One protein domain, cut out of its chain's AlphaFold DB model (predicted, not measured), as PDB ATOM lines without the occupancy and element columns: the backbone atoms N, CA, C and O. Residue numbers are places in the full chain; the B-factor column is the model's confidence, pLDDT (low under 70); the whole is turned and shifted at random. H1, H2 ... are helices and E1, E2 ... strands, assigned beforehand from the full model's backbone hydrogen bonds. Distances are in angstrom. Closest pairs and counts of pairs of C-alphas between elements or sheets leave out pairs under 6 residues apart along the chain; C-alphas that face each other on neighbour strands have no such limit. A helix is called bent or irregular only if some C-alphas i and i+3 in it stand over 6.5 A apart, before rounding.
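What this domain is: This is residues 295 to 374 and 504 to 529 of the 839 residues of an uncharacterized protein of Ramazzottius varieornatus (UniProt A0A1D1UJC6). One helix, H2, runs through the middle, with H1 beside its first residues and the small two-strand sheet of E1 and E2 along another side, E1 next to H2. The short helices H3, H4 and H5 gather loosely on a further side of H2, H3 and H4 joined by a tight link and H5 coming after the cut in the printed part. The 106 printed residues run H1, H2, H3, H4, E1, H5, E2: five named helices and two named strands, the sheet's order being E1, E2, parallel. The class is mostly helix, though under half of the residues, 51 of 106, are in named elements. The whole is compact, with a radius of gyration of the C-alphas of 14.1 A and spans of 43 by 29 by 23 A.

Where its parts are: Find C-alpha 301 at (-3.416, -20.015, -23.506); from there H1 runs to residue 312, 16.0 A. Next, H2 runs from C-alpha 324 at (-3.219, -25.697, -23.752) to residue 339, 22.3 A. H3 is residues 348 to 352, 5.5 A, and H4 is residues 355 to 360, 10.2 A. H4 is irregular: C-alphas 356 and 359 are 7.5 A apart. E1 is residues 363 to 366, 10.0 A. Beyond the cut, H5 is residues 509 to 512, 5.5 A, and E2 runs from residue 520 to C-alpha 523 at (-7.966, -47.362, -22.972), 10.0 A.

How they stand to each other: Look first at H1 and H2: they touch at a shallow tilt of 28 degrees, the same way, H2 with residues 324 to 328 alone; their closest C-alphas are those of Trp 304 and Trp 324, 5.2 A. H2 and E1 come closest at the C-alphas of Gln 334 and Val 366, 5.4 A, while H2 and E2 are apart. E1 and E2 are parallel neighbours at 6 degrees; look for N 364 and O 520 at 2.9 A and N 366 and O 522 at 2.8 A. H2, with residues 326 to 330 alone, only just touches H4, with 3 pairs of C-alphas within 8 A, the closest being Leu 326 and Tyr 360 at 6.4 A; the tilt is steep, 45 degrees, opposite ways. H3 and H5 only just touch, also with 3 pairs; the closest C-alphas are those of Leu 350 and Val 511, 7.5 A. In H1, H2 and H3 every O i to N i+4 pair is within hydrogen-bond range; H4 has 0 of 2, but 2 of 3 O i to N i+3 pairs, and H5 is too short for an i+4 pair.

The domain as a whole: The C-alphas of Asn 300 and Arg 374, the two farthest apart, are 44.0 A apart. Residues 375 to 503 are not printed; C-alphas 374 and 504 are 11.6 A apart across the cut. The link from H1 to H2 is long. Confidence is under 70 at residues 320 to 321, 347 to 356, 372 to 374 and 528 to 529.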
ATOM      1  N   ALA A 295     -11.595 -23.562 -15.675       76.50
ATOM      2  CA  ALA A 295     -11.958 -23.838 -17.056       76.50
ATOM      3  C   ALA A 295     -12.920 -22.776 -17.608       76.50
ATOM      4  O   ALA A 295     -12.659 -22.241 -18.685       76.50
ATOM      5  N   ASP A 296     -13.979 -22.420 -16.890       75.81
ATOM      6  CA  ASP A 296     -15.000 -21.511 -17.424       75.81
ATOM      7  C   ASP A 296     -14.558 -20.044 -17.453       75.81
ATOM      8  O   ASP A 296     -14.962 -19.300 -18.344       75.81
ATOM      9  N   TYR A 297     -13.677 -19.632 -16.538       70.31
ATOM     10  CA  TYR A 297     -13.237 -18.236 -16.449       70.31
ATOM     11  C   TYR A 297     -11.941 -17.931 -17.215       70.31
ATOM     12  O   TYR A 297     -11.767 -16.811 -17.704       70.31
ATOM     13  N   PHE A 298     -11.014 -18.888 -17.344       73.62
ATOM     14  CA  PHE A 298      -9.707 -18.637 -17.959       73.62
ATOM     15  C   PHE A 298      -9.606 -19.231 -19.366       73.62
ATOM     16  O   PHE A 298      -9.413 -20.432 -19.561       73.62
ATOM     17  N   HIS A 299      -9.629 -18.359 -20.375       73.50
ATOM     18  CA  HIS A 299      -9.400 -18.727 -21.782       73.50
ATOM     19  C   HIS A 299      -7.976 -18.425 -22.280       73.50
ATOM     20  O   HIS A 299      -7.669 -18.665 -23.444       73.50
ATOM     21  N   ASN A 300      -7.107 -17.868 -21.430       77.19
ATOM     22  CA  ASN A 300      -5.759 -17.467 -21.830       77.19
ATOM     23  C   ASN A 300      -4.830 -18.685 -21.976       77.19
ATOM     24  O   ASN A 300      -4.540 -19.376 -21.001       77.19
ATOM     25  N   GLU A 301      -4.314 -18.905 -23.180       85.00
ATOM     26  CA  GLU A 301      -3.416 -20.015 -23.506       85.00
ATOM     27  C   GLU A 301      -2.073 -19.958 -22.758       85.00
ATOM     28  O   GLU A 301      -1.552 -21.007 -22.380       85.00
ATOM     29  N   ASP A 302      -1.548 -18.768 -22.443       82.31
ATOM     30  CA  ASP A 302      -0.287 -18.621 -21.700       82.31
ATOM     31  C   ASP A 302      -0.412 -19.153 -20.265       82.31
ATOM     32  O   ASP A 302       0.518 -19.756 -19.722       82.31
ATOM     33  N   TYR A 303      -1.583 -18.976 -19.649       80.31
ATOM     34  CA  TYR A 303      -1.873 -19.491 -18.311       80.31
ATOM     35  C   TYR A 303      -1.879 -21.015 -18.279       80.31
ATOM     36  O   TYR A 303      -1.202 -21.638 -17.452       80.31
ATOM     37  N   TRP A 304      -2.603 -21.624 -19.215       85.19
ATOM     38  CA  TRP A 304      -2.666 -23.074 -19.335       85.19
ATOM     39  C   TRP A 304      -1.321 -23.661 -19.753       85.19
ATOM     40  O   TRP A 304      -0.952 -24.732 -19.272       85.19
ATOM     41  N   GLN A 305      -0.539 -22.945 -20.565       86.31
ATOM     42  CA  GLN A 305       0.823 -23.332 -20.908       86.31
ATOM     43  C   GLN A 305       1.729 -23.371 -19.678       86.31
ATOM     44  O   GLN A 305       2.416 -24.373 -19.460       86.31
ATOM     45  N   ARG A 306       1.746 -22.304 -18.867       84.12
ATOM     46  CA  ARG A 306       2.518 -22.274 -17.614       84.12
ATOM     47  C   ARG A 306       2.070 -23.387 -16.670       84.12
ATOM     48  O   ARG A 306       2.915 -24.110 -16.152       84.12
ATOM     49  N   SER A 307       0.759 -23.581 -16.524       83.31
ATOM     50  CA  SER A 307       0.180 -24.627 -15.673       83.31
ATOM     51  C   SER A 307       0.565 -26.035 -16.137       83.31
ATOM     52  O   SER A 307       0.987 -26.859 -15.324       83.31
ATOM     53  N   CYS A 308       0.517 -26.300 -17.445       86.25
ATOM     54  CA  CYS A 308       0.966 -27.566 -18.020       86.25
ATOM     55  C   CYS A 308       2.460 -27.807 -17.778       86.25
ATOM     56  O   CYS A 308       2.857 -28.899 -17.370       86.25
ATOM     57  N   LYS A 309       3.293 -26.793 -18.040       86.50
ATOM     58  CA  LYS A 309       4.751 -26.890 -17.895       86.50
ATOM     59  C   LYS A 309       5.181 -27.047 -16.444       86.50
ATOM     60  O   LYS A 309       6.166 -27.739 -16.200       86.50
ATOM     61  N   LEU A 310       4.468 -26.439 -15.496       84.69
ATOM     62  CA  LEU A 310       4.768 -26.641 -14.084       84.69
ATOM     63  C   LEU A 310       4.405 -28.065 -13.646       84.69
ATOM     64  O   LEU A 310       5.229 -28.733 -13.032       84.69
ATOM     65  N   ARG A 311       3.200 -28.545 -13.984       84.12
ATOM     66  CA  ARG A 311       2.704 -29.845 -13.504       84.12
ATOM     67  C   ARG A 311       3.383 -31.041 -14.175       84.12
ATOM     68  O   ARG A 311       3.684 -32.020 -13.504       84.12
ATOM     69  N   TRP A 312       3.642 -30.966 -15.483       86.38
ATOM     70  CA  TRP A 312       4.178 -32.084 -16.280       86.38
ATOM     71  C   TRP A 312       5.542 -31.789 -16.927       86.38
ATOM     72  O   TRP A 312       6.011 -32.542 -17.782       86.38
ATOM     73  N   GLY A 313       6.193 -30.689 -16.549       86.12
ATOM     74  CA  GLY A 313       7.535 -30.334 -17.001       86.12
ATOM     75  C   GLY A 313       7.612 -29.645 -18.375       86.12
ATOM     76  O   GLY A 313       6.645 -29.600 -19.142       86.12
ATOM     77  N   PRO A 314       8.802 -29.126 -18.740       83.44
ATOM     78  CA  PRO A 314       9.001 -28.260 -19.908       83.44
ATOM     79  C   PRO A 314       8.856 -28.974 -21.259       83.44
ATOM     80  O   PRO A 314       8.689 -28.311 -22.277       83.44
ATOM     81  N   LYS A 315       8.908 -30.312 -21.276       82.94
ATOM     82  CA  LYS A 315       8.707 -31.141 -22.478       82.94
ATOM     83  C   LYS A 315       7.229 -31.409 -22.784       82.94
ATOM     84  O   LYS A 315       6.922 -32.161 -23.705       82.94
ATOM     85  N   THR A 316       6.312 -30.851 -21.999       79.50
ATOM     86  CA  THR A 316       4.881 -30.963 -22.268       79.50
ATOM     87  C   THR A 316       4.481 -29.992 -23.362       79.50
ATOM     88  O   THR A 316       4.684 -28.788 -23.228       79.50
ATOM     89  N   PHE A 317       3.874 -30.529 -24.415       80.62
ATOM     90  CA  PHE A 317       3.331 -29.768 -25.528       80.62
ATOM     91  C   PHE A 317       1.899 -30.224 -25.812       80.62
ATOM     92  O   PHE A 317       1.597 -31.410 -25.633       80.62
ATOM     93  N   PRO A 318       1.018 -29.310 -26.243       80.94
ATOM     94  CA  PRO A 318      -0.273 -29.682 -26.781       80.94
ATOM     95  C   PRO A 318      -0.070 -30.501 -28.053       80.94
ATOM     96  O   PRO A 318       0.900 -30.322 -28.795       80.94
ATOM     97  N   HIS A 319      -1.008 -31.399 -28.321       72.50
ATOM     98  CA  HIS A 319      -1.063 -32.074 -29.610       72.50
ATOM     99  C   HIS A 319      -1.321 -31.054 -30.729       72.50
ATOM    100  O   HIS A 319      -1.898 -29.990 -30.490       72.50
ATOM    101  N   SER A 320      -0.936 -31.393 -31.961       62.06
ATOM    102  CA  SER A 320      -1.215 -30.573 -33.144       62.06
ATOM    103  C   SER A 320      -2.683 -30.129 -33.167       62.06
ATOM    104  O   SER A 320      -3.578 -30.968 -33.054       62.06
ATOM    105  N   HIS A 321      -2.918 -28.823 -33.318       64.88
ATOM    106  CA  HIS A 321      -4.248 -28.194 -33.361       64.88
ATOM    107  C   HIS A 321      -5.057 -28.203 -32.048       64.88
ATOM    108  O   HIS A 321      -6.240 -27.876 -32.075       64.88
ATOM    109  N   CYS A 322      -4.453 -28.538 -30.902       77.75
ATOM    110  CA  CYS A 322      -5.108 -28.452 -29.592       77.75
ATOM    111  C   CYS A 322      -4.619 -27.255 -28.779       77.75
ATOM    112  O   CYS A 322      -3.452 -26.874 -28.841       77.75
ATOM    113  N   SER A 323      -5.523 -26.697 -27.977       88.19
ATOM    114  CA  SER A 323      -5.208 -25.624 -27.041       88.19
ATOM    115  C   SER A 323      -4.587 -26.187 -25.751       88.19
ATOM    116  O   SER A 323      -4.790 -27.355 -25.385       88.19
ATOM    117  N   TRP A 324      -3.801 -25.375 -25.051       87.88
ATOM    118  CA  TRP A 324      -3.219 -25.697 -23.752       87.88
ATOM    119  C   TRP A 324      -4.297 -25.947 -22.697       87.88
ATOM    120  O   TRP A 324      -4.110 -26.832 -21.864       87.88
ATOM    121  N   LYS A 325      -5.436 -25.238 -22.761       86.38
ATOM    122  CA  LYS A 325      -6.597 -25.490 -21.889       86.38
ATOM    123  C   LYS A 325      -7.094 -26.925 -22.038       86.38
ATOM    124  O   LYS A 325      -7.146 -27.660 -21.055       86.38
ATOM    125  N   LEU A 326      -7.403 -27.335 -23.271       87.75
ATOM    126  CA  LEU A 326      -7.872 -28.696 -23.561       87.75
ATOM    127  C   LEU A 326      -6.836 -29.729 -23.119       87.75
ATOM    128  O   LEU A 326      -7.169 -30.687 -22.436       87.75
ATOM    129  N   THR A 327      -5.560 -29.485 -23.425       88.19
ATOM    130  CA  THR A 327      -4.464 -30.385 -23.042       88.19
ATOM    131  C   THR A 327      -4.376 -30.573 -21.526       88.19
ATOM    132  O   THR A 327      -4.179 -31.696 -21.063       88.19
ATOM    133  N   TYR A 328      -4.531 -29.496 -20.749       87.31
ATOM    134  CA  TYR A 328      -4.528 -29.571 -19.291       87.31
ATOM    135  C   TYR A 328      -5.720 -30.384 -18.773       87.31
ATOM    136  O   TYR A 328      -5.543 -31.247 -17.912       87.31
ATOM    137  N   ILE A 329      -6.922 -30.127 -19.299       86.50
ATOM    138  CA  ILE A 329      -8.152 -30.822 -18.896       86.50
ATOM    139  C   ILE A 329      -8.062 -32.314 -19.252       86.50
ATOM    140  O   ILE A 329      -8.153 -33.149 -18.353       86.50
ATOM    141  N   GLU A 330      -7.788 -32.660 -20.515       89.44
ATOM    142  CA  GLU A 330      -7.659 -34.046 -21.001       89.44
ATOM    143  C   GLU A 330      -6.637 -34.845 -20.169       89.44
ATOM    144  O   GLU A 330      -6.918 -35.959 -19.720       89.44
ATOM    145  N   ARG A 331      -5.460 -34.260 -19.883       87.81
ATOM    146  CA  ARG A 331      -4.437 -34.908 -19.043       87.81
ATOM    147  C   ARG A 331      -4.836 -35.029 -17.577       87.81
ATOM    148  O   ARG A 331      -4.428 -35.987 -16.924       87.81
ATOM    149  N   SER A 332      -5.618 -34.087 -17.055       85.75
ATOM    150  CA  SER A 332      -6.128 -34.162 -15.683       85.75
ATOM    151  C   SER A 332      -7.108 -35.323 -15.523       85.75
ATOM    152  O   SER A 332      -6.972 -36.093 -14.574       85.75
ATOM    153  N   PHE A 333      -8.021 -35.513 -16.485       86.69
ATOM    154  CA  PHE A 333      -8.902 -36.686 -16.533       86.69
ATOM    155  C   PHE A 333      -8.112 -37.988 -16.635       86.69
ATOM    156  O   PHE A 333      -8.357 -38.917 -15.868       86.69
ATOM    157  N   GLN A 334      -7.134 -38.040 -17.543       88.62
ATOM    158  CA  GLN A 334      -6.245 -39.190 -17.667       88.62
ATOM    159  C   GLN A 334      -5.597 -39.535 -16.321       88.62
ATOM    160  O   GLN A 334      -5.665 -40.683 -15.893       88.62
ATOM    161  N   GLN A 335      -4.974 -38.563 -15.649       86.06
ATOM    162  CA  GLN A 335      -4.257 -38.811 -14.402       86.06
ATOM    163  C   GLN A 335      -5.200 -39.300 -13.299       86.06
ATOM    164  O   GLN A 335      -4.865 -40.264 -12.617       86.06
ATOM    165  N   MET A 336      -6.381 -38.695 -13.154       83.38
ATOM    166  CA  MET A 336      -7.355 -39.138 -12.156       83.38
ATOM    167  C   MET A 336      -7.832 -40.567 -12.400       83.38
ATOM    168  O   MET A 336      -7.840 -41.367 -11.470       83.38
ATOM    169  N   ILE A 337      -8.171 -40.921 -13.642       87.31
ATOM    170  CA  ILE A 337      -8.621 -42.279 -13.969       87.31
ATOM    171  C   ILE A 337      -7.474 -43.290 -13.801       87.31
ATOM    172  O   ILE A 337      -7.688 -44.364 -13.248       87.31
ATOM    173  N   GLU A 338      -6.249 -42.945 -14.218       87.75
ATOM    174  CA  GLU A 338      -5.071 -43.819 -14.099       87.75
ATOM    175  C   GLU A 338      -4.641 -44.084 -12.641       87.75
ATOM    176  O   GLU A 338      -3.944 -45.070 -12.399       87.75
ATOM    177  N   HIS A 339      -5.011 -43.220 -11.685       84.50
ATOM    178  CA  HIS A 339      -4.708 -43.379 -10.250       84.50
ATOM    179  C   HIS A 339      -5.923 -43.809  -9.420       84.50
ATOM    180  O   HIS A 339      -5.786 -44.061  -8.222       84.50
ATOM    181  N   TYR A 340      -7.106 -43.901 -10.030       83.12
ATOM    182  CA  TYR A 340      -8.304 -44.345  -9.339       83.12
ATOM    183  C   TYR A 340      -8.184 -45.830  -9.002       83.12
ATOM    184  O   TYR A 340      -8.084 -46.675  -9.892       83.12
ATOM    185  N   VAL A 341      -8.235 -46.149  -7.710       80.88
ATOM    186  CA  VAL A 341      -8.247 -47.521  -7.211       80.88
ATOM    187  C   VAL A 341      -9.676 -47.862  -6.802       80.88
ATOM    188  O   VAL A 341     -10.179 -47.333  -5.803       80.88
ATOM    189  N   PRO A 342     -10.361 -48.755  -7.533       77.31
ATOM    190  CA  PRO A 342     -11.706 -49.164  -7.165       77.31
ATOM    191  C   PRO A 342     -11.767 -49.691  -5.723       77.31
ATOM    192  O   PRO A 342     -10.867 -50.397  -5.269       77.31
ATOM    193  N   LEU A 343     -12.857 -49.371  -5.019       73.56
ATOM    194  CA  LEU A 343     -13.107 -49.686  -3.601       73.56
ATOM    195  C   LEU A 343     -12.238 -48.934  -2.577       73.56
ATOM    196  O   LEU A 343     -12.533 -49.025  -1.388       73.56
ATOM    197  N   GLN A 344     -11.206 -48.198  -3.001       74.44
ATOM    198  CA  GLN A 344     -10.344 -47.418  -2.101       74.44
ATOM    199  C   GLN A 344     -10.440 -45.913  -2.345       74.44
ATOM    200  O   GLN A 344     -10.449 -45.135  -1.394       74.44
ATOM    201  N   SER A 345     -10.513 -45.498  -3.607       76.56
ATOM    202  CA  SER A 345     -10.702 -44.100  -3.983       76.56
ATOM    203  C   SER A 345     -12.161 -43.675  -3.793       76.56
ATOM    204  O   SER A 345     -13.076 -44.450  -4.072       76.56
ATOM    205  N   ASP A 346     -12.380 -42.438  -3.339       71.88
ATOM    206  CA  ASP A 346     -13.723 -41.864  -3.225       71.88
ATOM    207  C   ASP A 346     -14.322 -41.661  -4.635       71.88
ATOM    208  O   ASP A 346     -13.755 -40.910  -5.437       71.88
ATOM    209  N   PRO A 347     -15.454 -42.312  -4.971       68.38
ATOM    210  CA  PRO A 347     -16.098 -42.162  -6.275       68.38
ATOM    211  C   PRO A 347     -16.550 -40.723  -6.560       68.38
ATOM    212  O   PRO A 347     -16.675 -40.344  -7.725       68.38
ATOM    213  N   ASN A 348     -16.761 -39.903  -5.526       67.75
ATOM    214  CA  ASN A 348     -17.185 -38.517  -5.685       67.75
ATOM    215  C   ASN A 348     -16.101 -37.613  -6.282       67.75
ATOM    216  O   ASN A 348     -16.449 -36.602  -6.880       67.75
ATOM    217  N   ILE A 349     -14.819 -37.988  -6.194       67.62
ATOM    218  CA  ILE A 349     -13.713 -37.220  -6.794       67.62
ATOM    219  C   ILE A 349     -13.897 -37.111  -8.315       67.62
ATOM    220  O   ILE A 349     -13.706 -36.055  -8.908       67.62
ATOM    221  N   LEU A 350     -14.332 -38.195  -8.962       67.44
ATOM    222  CA  LEU A 350     -14.598 -38.198 -10.401       67.44
ATOM    223  C   LEU A 350     -15.950 -37.569 -10.749       67.44
ATOM    224  O   LEU A 350     -16.081 -36.960 -11.808       67.44
ATOM    225  N   LEU A 351     -16.951 -37.744  -9.879       65.00
ATOM    226  CA  LEU A 351     -18.329 -37.320 -10.135       65.00
ATOM    227  C   LEU A 351     -18.556 -35.819  -9.880       65.00
ATOM    228  O   LEU A 351     -19.270 -35.182 -10.647       65.00
ATOM    229  N   ASN A 352     -17.954 -35.237  -8.841       63.12
ATOM    230  CA  ASN A 352     -18.252 -33.863  -8.425       63.12
ATOM    231  C   ASN A 352     -17.291 -32.826  -9.024       63.12
ATOM    232  O   ASN A 352     -17.745 -31.762  -9.438       63.12
ATOM    233  N   ASP A 353     -15.994 -33.130  -9.127       58.94
ATOM    234  CA  ASP A 353     -14.989 -32.121  -9.505       58.94
ATOM    235  C   ASP A 353     -14.765 -32.003 -11.023       58.94
ATOM    236  O   ASP A 353     -14.237 -30.998 -11.500       58.94
ATOM    237  N   LEU A 354     -15.163 -33.016 -11.802       62.06
ATOM    238  CA  LEU A 354     -14.794 -33.121 -13.217       62.06
ATOM    239  C   LEU A 354     -15.955 -33.286 -14.199       62.06
ATOM    240  O   LEU A 354     -15.810 -32.871 -15.349       62.06
ATOM    241  N   LEU A 355     -17.103 -33.851 -13.806       63.91
ATOM    242  CA  LEU A 355     -18.193 -34.074 -14.771       63.91
ATOM    243  C   LEU A 355     -18.705 -32.765 -15.395       63.91
ATOM    244  O   LEU A 355     -19.078 -32.762 -16.563       63.91
ATOM    245  N   ASN A 356     -18.607 -31.640 -14.676       68.75
ATOM    246  CA  ASN A 356     -19.016 -30.320 -15.172       68.75
ATOM    247  C   ASN A 356     -18.141 -29.773 -16.314       68.75
ATOM    248  O   ASN A 356     -18.559 -28.854 -17.005       68.75
ATOM    249  N   ILE A 357     -16.944 -30.323 -16.534       75.75
ATOM    250  CA  ILE A 357     -16.035 -29.893 -17.611       75.75
ATOM    251  C   ILE A 357     -15.843 -30.961 -18.692       75.75
ATOM    252  O   ILE A 357     -14.969 -30.823 -19.551       75.75
ATOM    253  N   GLY A 358     -16.664 -32.015 -18.678       79.25
ATOM    254  CA  GLY A 358     -16.619 -33.082 -19.675       79.25
ATOM    255  C   GLY A 358     -16.909 -32.607 -21.108       79.25
ATOM    256  O   GLY A 358     -16.416 -33.211 -22.059       79.25
ATOM    257  N   GLU A 359     -17.590 -31.468 -21.284       85.25
ATOM    258  CA  GLU A 359     -17.797 -30.818 -22.592       85.25
ATOM    259  C   GLU A 359     -16.486 -30.391 -23.273       85.25
ATOM    260  O   GLU A 359     -16.407 -30.341 -24.501       85.25
ATOM    261  N   TYR A 360     -15.434 -30.122 -22.492       85.25
ATOM    262  CA  TYR A 360     -14.112 -29.767 -23.011       85.25
ATOM    263  C   TYR A 360     -13.252 -30.994 -23.357       85.25
ATOM    264  O   TYR A 360     -12.141 -30.835 -23.859       85.25
ATOM    265  N   VAL A 361     -13.715 -32.218 -23.086       88.19
ATOM    266  CA  VAL A 361     -12.941 -33.440 -23.342       88.19
ATOM    267  C   VAL A 361     -13.254 -33.966 -24.738       88.19
ATOM    268  O   VAL A 361     -14.288 -34.586 -24.978       88.19
ATOM    269  N   LEU A 362     -12.327 -33.740 -25.672       90.75
ATOM    270  CA  LEU A 362     -12.410 -34.289 -27.028       90.75
ATOM    271  C   LEU A 362     -11.693 -35.633 -27.135       90.75
ATOM    272  O   LEU A 362     -12.047 -36.457 -27.982       90.75
ATOM    273  N   ARG A 363     -10.676 -35.860 -26.300       91.94
ATOM    274  CA  ARG A 363      -9.899 -37.094 -26.289       91.94
ATOM    275  C   ARG A 363      -9.608 -37.549 -24.874       91.94
ATOM    276  O   ARG A 363      -9.186 -36.759 -24.031       91.94
ATOM    277  N   LEU A 364      -9.746 -38.847 -24.647       92.62
ATOM    278  CA  LEU A 364      -9.421 -39.475 -23.382       92.62
ATOM    279  C   LEU A 364      -8.461 -40.634 -23.624       92.62
ATOM    280  O   LEU A 364      -8.820 -41.638 -24.232       92.62
ATOM    281  N   LYS A 365      -7.235 -40.488 -23.119       92.62
ATOM    282  CA  LYS A 365      -6.198 -41.514 -23.191       92.62
ATOM    283  C   LYS A 365      -5.873 -42.008 -21.794       92.62
ATOM    284  O   LYS A 365      -5.309 -41.266 -21.003       92.62
ATOM    285  N   VAL A 366      -6.169 -43.266 -21.511       91.75
ATOM    286  CA  VAL A 366      -5.912 -43.928 -20.233       91.75
ATOM    287  C   VAL A 366      -5.003 -45.117 -20.498       91.75
ATOM    288  O   VAL A 366      -5.397 -46.101 -21.116       91.75
ATOM    289  N   ASN A 367      -3.755 -45.032 -20.051       88.25
ATOM    290  CA  ASN A 367      -2.748 -46.055 -20.337       88.25
ATOM    291  C   ASN A 367      -2.625 -47.106 -19.227       88.25
ATOM    292  O   ASN A 367      -1.811 -48.020 -19.356       88.25
ATOM    293  N   GLN A 368      -3.353 -46.935 -18.128       86.00
ATOM    294  CA  GLN A 368      -3.495 -47.937 -17.085       86.00
ATOM    295  C   GLN A 368      -4.846 -47.791 -16.402       86.00
ATOM    296  O   GLN A 368      -5.325 -46.679 -16.191       86.00
ATOM    297  N   LEU A 369      -5.421 -48.918 -16.017       85.31
ATOM    298  CA  LEU A 369      -6.597 -48.985 -15.170       85.31
ATOM    299  C   LEU A 369      -6.230 -49.887 -14.005       85.31
ATOM    300  O   LEU A 369      -5.911 -51.059 -14.200       85.31
ATOM    301  N   LEU A 370      -6.219 -49.322 -12.801       79.19
ATOM    302  CA  LEU A 370      -5.890 -50.076 -11.602       79.19
ATOM    303  C   LEU A 370      -7.098 -50.942 -11.209       79.19
ATOM    304  O   LEU A 370      -8.233 -50.453 -11.204       79.19
ATOM    305  N   PRO A 371      -6.898 -52.227 -10.883       70.56
ATOM    306  CA  PRO A 371      -7.936 -53.060 -10.315       70.56
ATOM    307  C   PRO A 371      -8.082 -52.749  -8.821       70.56
ATOM    308  O   PRO A 371      -7.241 -52.070  -8.220       70.56
ATOM    309  N   PRO A 372      -9.115 -53.298  -8.174       67.56
ATOM    310  CA  PRO A 372      -9.269 -53.207  -6.733       67.56
ATOM    311  C   PRO A 372      -8.068 -53.856  -6.033       67.56
ATOM    312  O   PRO A 372      -7.767 -55.035  -6.255       67.56
ATOM    313  N   VAL A 373      -7.389 -53.108  -5.162       61.56
ATOM    314  CA  VAL A 373      -6.303 -53.649  -4.338       61.56
ATOM    315  C   VAL A 373      -6.906 -54.644  -3.351       61.56
ATOM    316  O   VAL A 373      -7.690 -54.286  -2.471       61.56
ATOM    317  N   ARG A 374      -6.547 -55.923  -3.500       53.03
ATOM    318  CA  ARG A 374      -6.892 -56.953  -2.519       53.03
ATOM    319  C   ARG A 374      -5.766 -57.077  -1.519       53.03
ATOM    320  O   ARG A 374      -4.647 -57.420  -1.890       53.03
ATOM    321  N   ASP A 504     -13.499 -55.940 -10.565       75.19
ATOM    322  CA  ASP A 504     -13.714 -55.094 -11.740       75.19
ATOM    323  C   ASP A 504     -12.963 -53.766 -11.639       75.19
ATOM    324  O   ASP A 504     -12.805 -53.203 -10.551       75.19
ATOM    325  N   HIS A 505     -12.563 -53.238 -12.790       83.56
ATOM    326  CA  HIS A 505     -11.967 -51.915 -12.887       83.56
ATOM    327  C   HIS A 505     -13.027 -50.824 -12.656       83.56
ATOM    328  O   HIS A 505     -14.220 -51.083 -12.445       83.56
ATOM    329  N   ILE A 506     -12.583 -49.565 -12.687       84.31
ATOM    330  CA  ILE A 506     -13.465 -48.399 -12.638       84.31
ATOM    331  C   ILE A 506     -14.627 -48.525 -13.637       84.31
ATOM    332  O   ILE A 506     -14.452 -48.881 -14.803       84.31
ATOM    333  N   ASN A 507     -15.832 -48.187 -13.178       86.00
ATOM    334  CA  ASN A 507     -16.984 -48.076 -14.057       86.00
ATOM    335  C   ASN A 507     -16.894 -46.781 -14.881       86.00
ATOM    336  O   ASN A 507     -17.108 -45.694 -14.348       86.00
ATOM    337  N   LEU A 508     -16.603 -46.907 -16.177       87.44
ATOM    338  CA  LEU A 508     -16.469 -45.773 -17.096       87.44
ATOM    339  C   LEU A 508     -17.809 -45.217 -17.599       87.44
ATOM    340  O   LEU A 508     -17.817 -44.135 -18.173       87.44
ATOM    341  N   VAL A 509     -18.937 -45.900 -17.363       88.94
ATOM    342  CA  VAL A 509     -20.274 -45.436 -17.787       88.94
ATOM    343  C   VAL A 509     -20.572 -43.998 -17.328       88.94
ATOM    344  O   VAL A 509     -20.814 -43.157 -18.193       88.94
ATOM    345  N   PRO A 510     -20.504 -43.645 -16.025       85.06
ATOM    346  CA  PRO A 510     -20.771 -42.273 -15.581       85.06
ATOM    347  C   PRO A 510     -19.748 -41.251 -16.099       85.06
ATOM    348  O   PRO A 510     -20.082 -40.079 -16.256       85.06
ATOM    349  N   VAL A 511     -18.516 -41.684 -16.376       86.31
ATOM    350  CA  VAL A 511     -17.447 -40.812 -16.878       86.31
ATOM    351  C   VAL A 511     -17.716 -40.439 -18.336       86.31
ATOM    352  O   VAL A 511     -17.765 -39.262 -18.675       86.31
ATOM    353  N   LEU A 512     -17.943 -41.440 -19.189       89.06
ATOM    354  CA  LEU A 512     -18.148 -41.245 -20.625       89.06
ATOM    355  C   LEU A 512     -19.518 -40.628 -20.945       89.06
ATOM    356  O   LEU A 512     -19.630 -39.885 -21.916       89.06
ATOM    357  N   ALA A 513     -20.532 -40.852 -20.101       87.69
ATOM    358  CA  ALA A 513     -21.846 -40.218 -20.240       87.69
ATOM    359  C   ALA A 513     -21.792 -38.678 -20.203       87.69
ATOM    360  O   ALA A 513     -22.646 -38.026 -20.796       87.69
ATOM    361  N   ASN A 514     -20.791 -38.097 -19.534       86.50
ATOM    362  CA  ASN A 514     -20.625 -36.647 -19.405       86.50
ATOM    363  C   ASN A 514     -19.619 -36.059 -20.407       86.50
ATOM    364  O   ASN A 514     -19.249 -34.896 -20.292       86.50
ATOM    365  N   MET A 515     -19.174 -36.833 -21.403       89.62
ATOM    366  CA  MET A 515     -18.248 -36.372 -22.444       89.62
ATOM    367  C   MET A 515     -18.942 -36.372 -23.818       89.62
ATOM    368  O   MET A 515     -18.628 -37.204 -24.675       89.62
ATOM    369  N   PRO A 516     -19.891 -35.448 -24.068       88.00
ATOM    370  CA  PRO A 516     -20.736 -35.463 -25.270       88.00
ATOM    371  C   PRO A 516     -19.975 -35.185 -26.575       88.00
ATOM    372  O   PRO A 516     -20.517 -35.374 -27.664       88.00
ATOM    373  N   HIS A 517     -18.739 -34.692 -26.478       91.00
ATOM    374  CA  HIS A 517     -17.888 -34.342 -27.614       91.00
ATOM    375  C   HIS A 517     -16.656 -35.241 -27.742       91.00
ATOM    376  O   HIS A 517     -15.767 -34.943 -28.539       91.00
ATOM    377  N   LEU A 518     -16.605 -36.354 -27.002       93.56
ATOM    378  CA  LEU A 518     -15.503 -37.304 -27.071       93.56
ATOM    379  C   LEU A 518     -15.391 -37.896 -28.482       93.56
ATOM    380  O   LEU A 518     -16.304 -38.562 -28.970       93.56
ATOM    381  N   MET A 519     -14.263 -37.654 -29.141       94.94
ATOM    382  CA  MET A 519     -13.962 -38.135 -30.491       94.94
ATOM    383  C   MET A 519     -12.907 -39.240 -30.497       94.94
ATOM    384  O   MET A 519     -12.904 -40.051 -31.423       94.94
ATOM    385  N   ASP A 520     -12.024 -39.283 -29.500       95.50
ATOM    386  CA  ASP A 520     -10.930 -40.253 -29.411       95.50
ATOM    387  C   ASP A 520     -10.873 -40.873 -28.012       95.50
ATOM    388  O   ASP A 520     -10.720 -40.161 -27.017       95.50
ATOM    389  N   LEU A 521     -11.006 -42.193 -27.936       96.81
ATOM    390  CA  LEU A 521     -10.928 -42.948 -26.693       96.81
ATOM    391  C   LEU A 521      -9.848 -44.022 -26.818       96.81
ATOM    392  O   LEU A 521     -10.008 -44.984 -27.567       96.81
ATOM    393  N   GLU A 522      -8.772 -43.885 -26.046       95.94
ATOM    394  CA  GLU A 522      -7.723 -44.897 -25.902       95.94
ATOM    395  C   GLU A 522      -7.726 -45.413 -24.464       95.94
ATOM    396  O   GLU A 522      -7.472 -44.655 -23.530       95.94
ATOM    397  N   LEU A 523      -7.986 -46.707 -24.277       93.69
ATOM    398  CA  LEU A 523      -7.966 -47.362 -22.972       93.69
ATOM    399  C   LEU A 523      -6.997 -48.541 -22.988       93.69
ATOM    400  O   LEU A 523      -6.945 -49.312 -23.947       93.69
ATOM    401  N   ARG A 524      -6.260 -48.709 -21.890       89.25
ATOM    402  CA  ARG A 524      -5.433 -49.889 -21.631       89.25
ATOM    403  C   ARG A 524      -5.765 -50.473 -20.270       89.25
ATOM    404  O   ARG A 524      -5.521 -49.843 -19.240       89.25
ATOM    405  N   TYR A 525      -6.299 -51.687 -20.279       82.19
ATOM    406  CA  TYR A 525      -6.567 -52.454 -19.067       82.19
ATOM    407  C   TYR A 525      -5.281 -53.163 -18.634       82.19
ATOM    408  O   TYR A 525      -4.870 -54.167 -19.215       82.19
ATOM    409  N   GLY A 526      -4.599 -52.582 -17.649       73.81
ATOM    410  CA  GLY A 526      -3.298 -53.035 -17.163       73.81
ATOM    411  C   GLY A 526      -2.619 -51.984 -16.284       73.81
ATOM    412  O   GLY A 526      -3.180 -50.918 -16.046       73.81
ATOM    413  N   VAL A 527      -1.403 -52.280 -15.815       72.12
ATOM    414  CA  VAL A 527      -0.611 -51.409 -14.924       72.12
ATOM    415  C   VAL A 527       0.782 -51.197 -15.496       72.12
ATOM    416  O   VAL A 527       1.396 -52.142 -15.991       72.12
ATOM    417  N   LYS A 528       1.287 -49.959 -15.430       65.81
ATOM    418  CA  LYS A 528       2.593 -49.589 -16.001       65.81
ATOM    419  C   LYS A 528       3.785 -50.093 -15.180       65.81
ATOM    420  O   LYS A 528       4.818 -50.410 -15.759       65.81
ATOM    421  N   GLU A 529       3.645 -50.187 -13.858       59.06
ATOM    422  CA  GLU A 529       4.744 -50.473 -12.923       59.06
ATOM    423  C   GLU A 529       4.393 -51.633 -11.988       59.06
ATOM    424  O   GLU A 529       3.884 -51.463 -10.881       59.06
TER     425      GLU A 529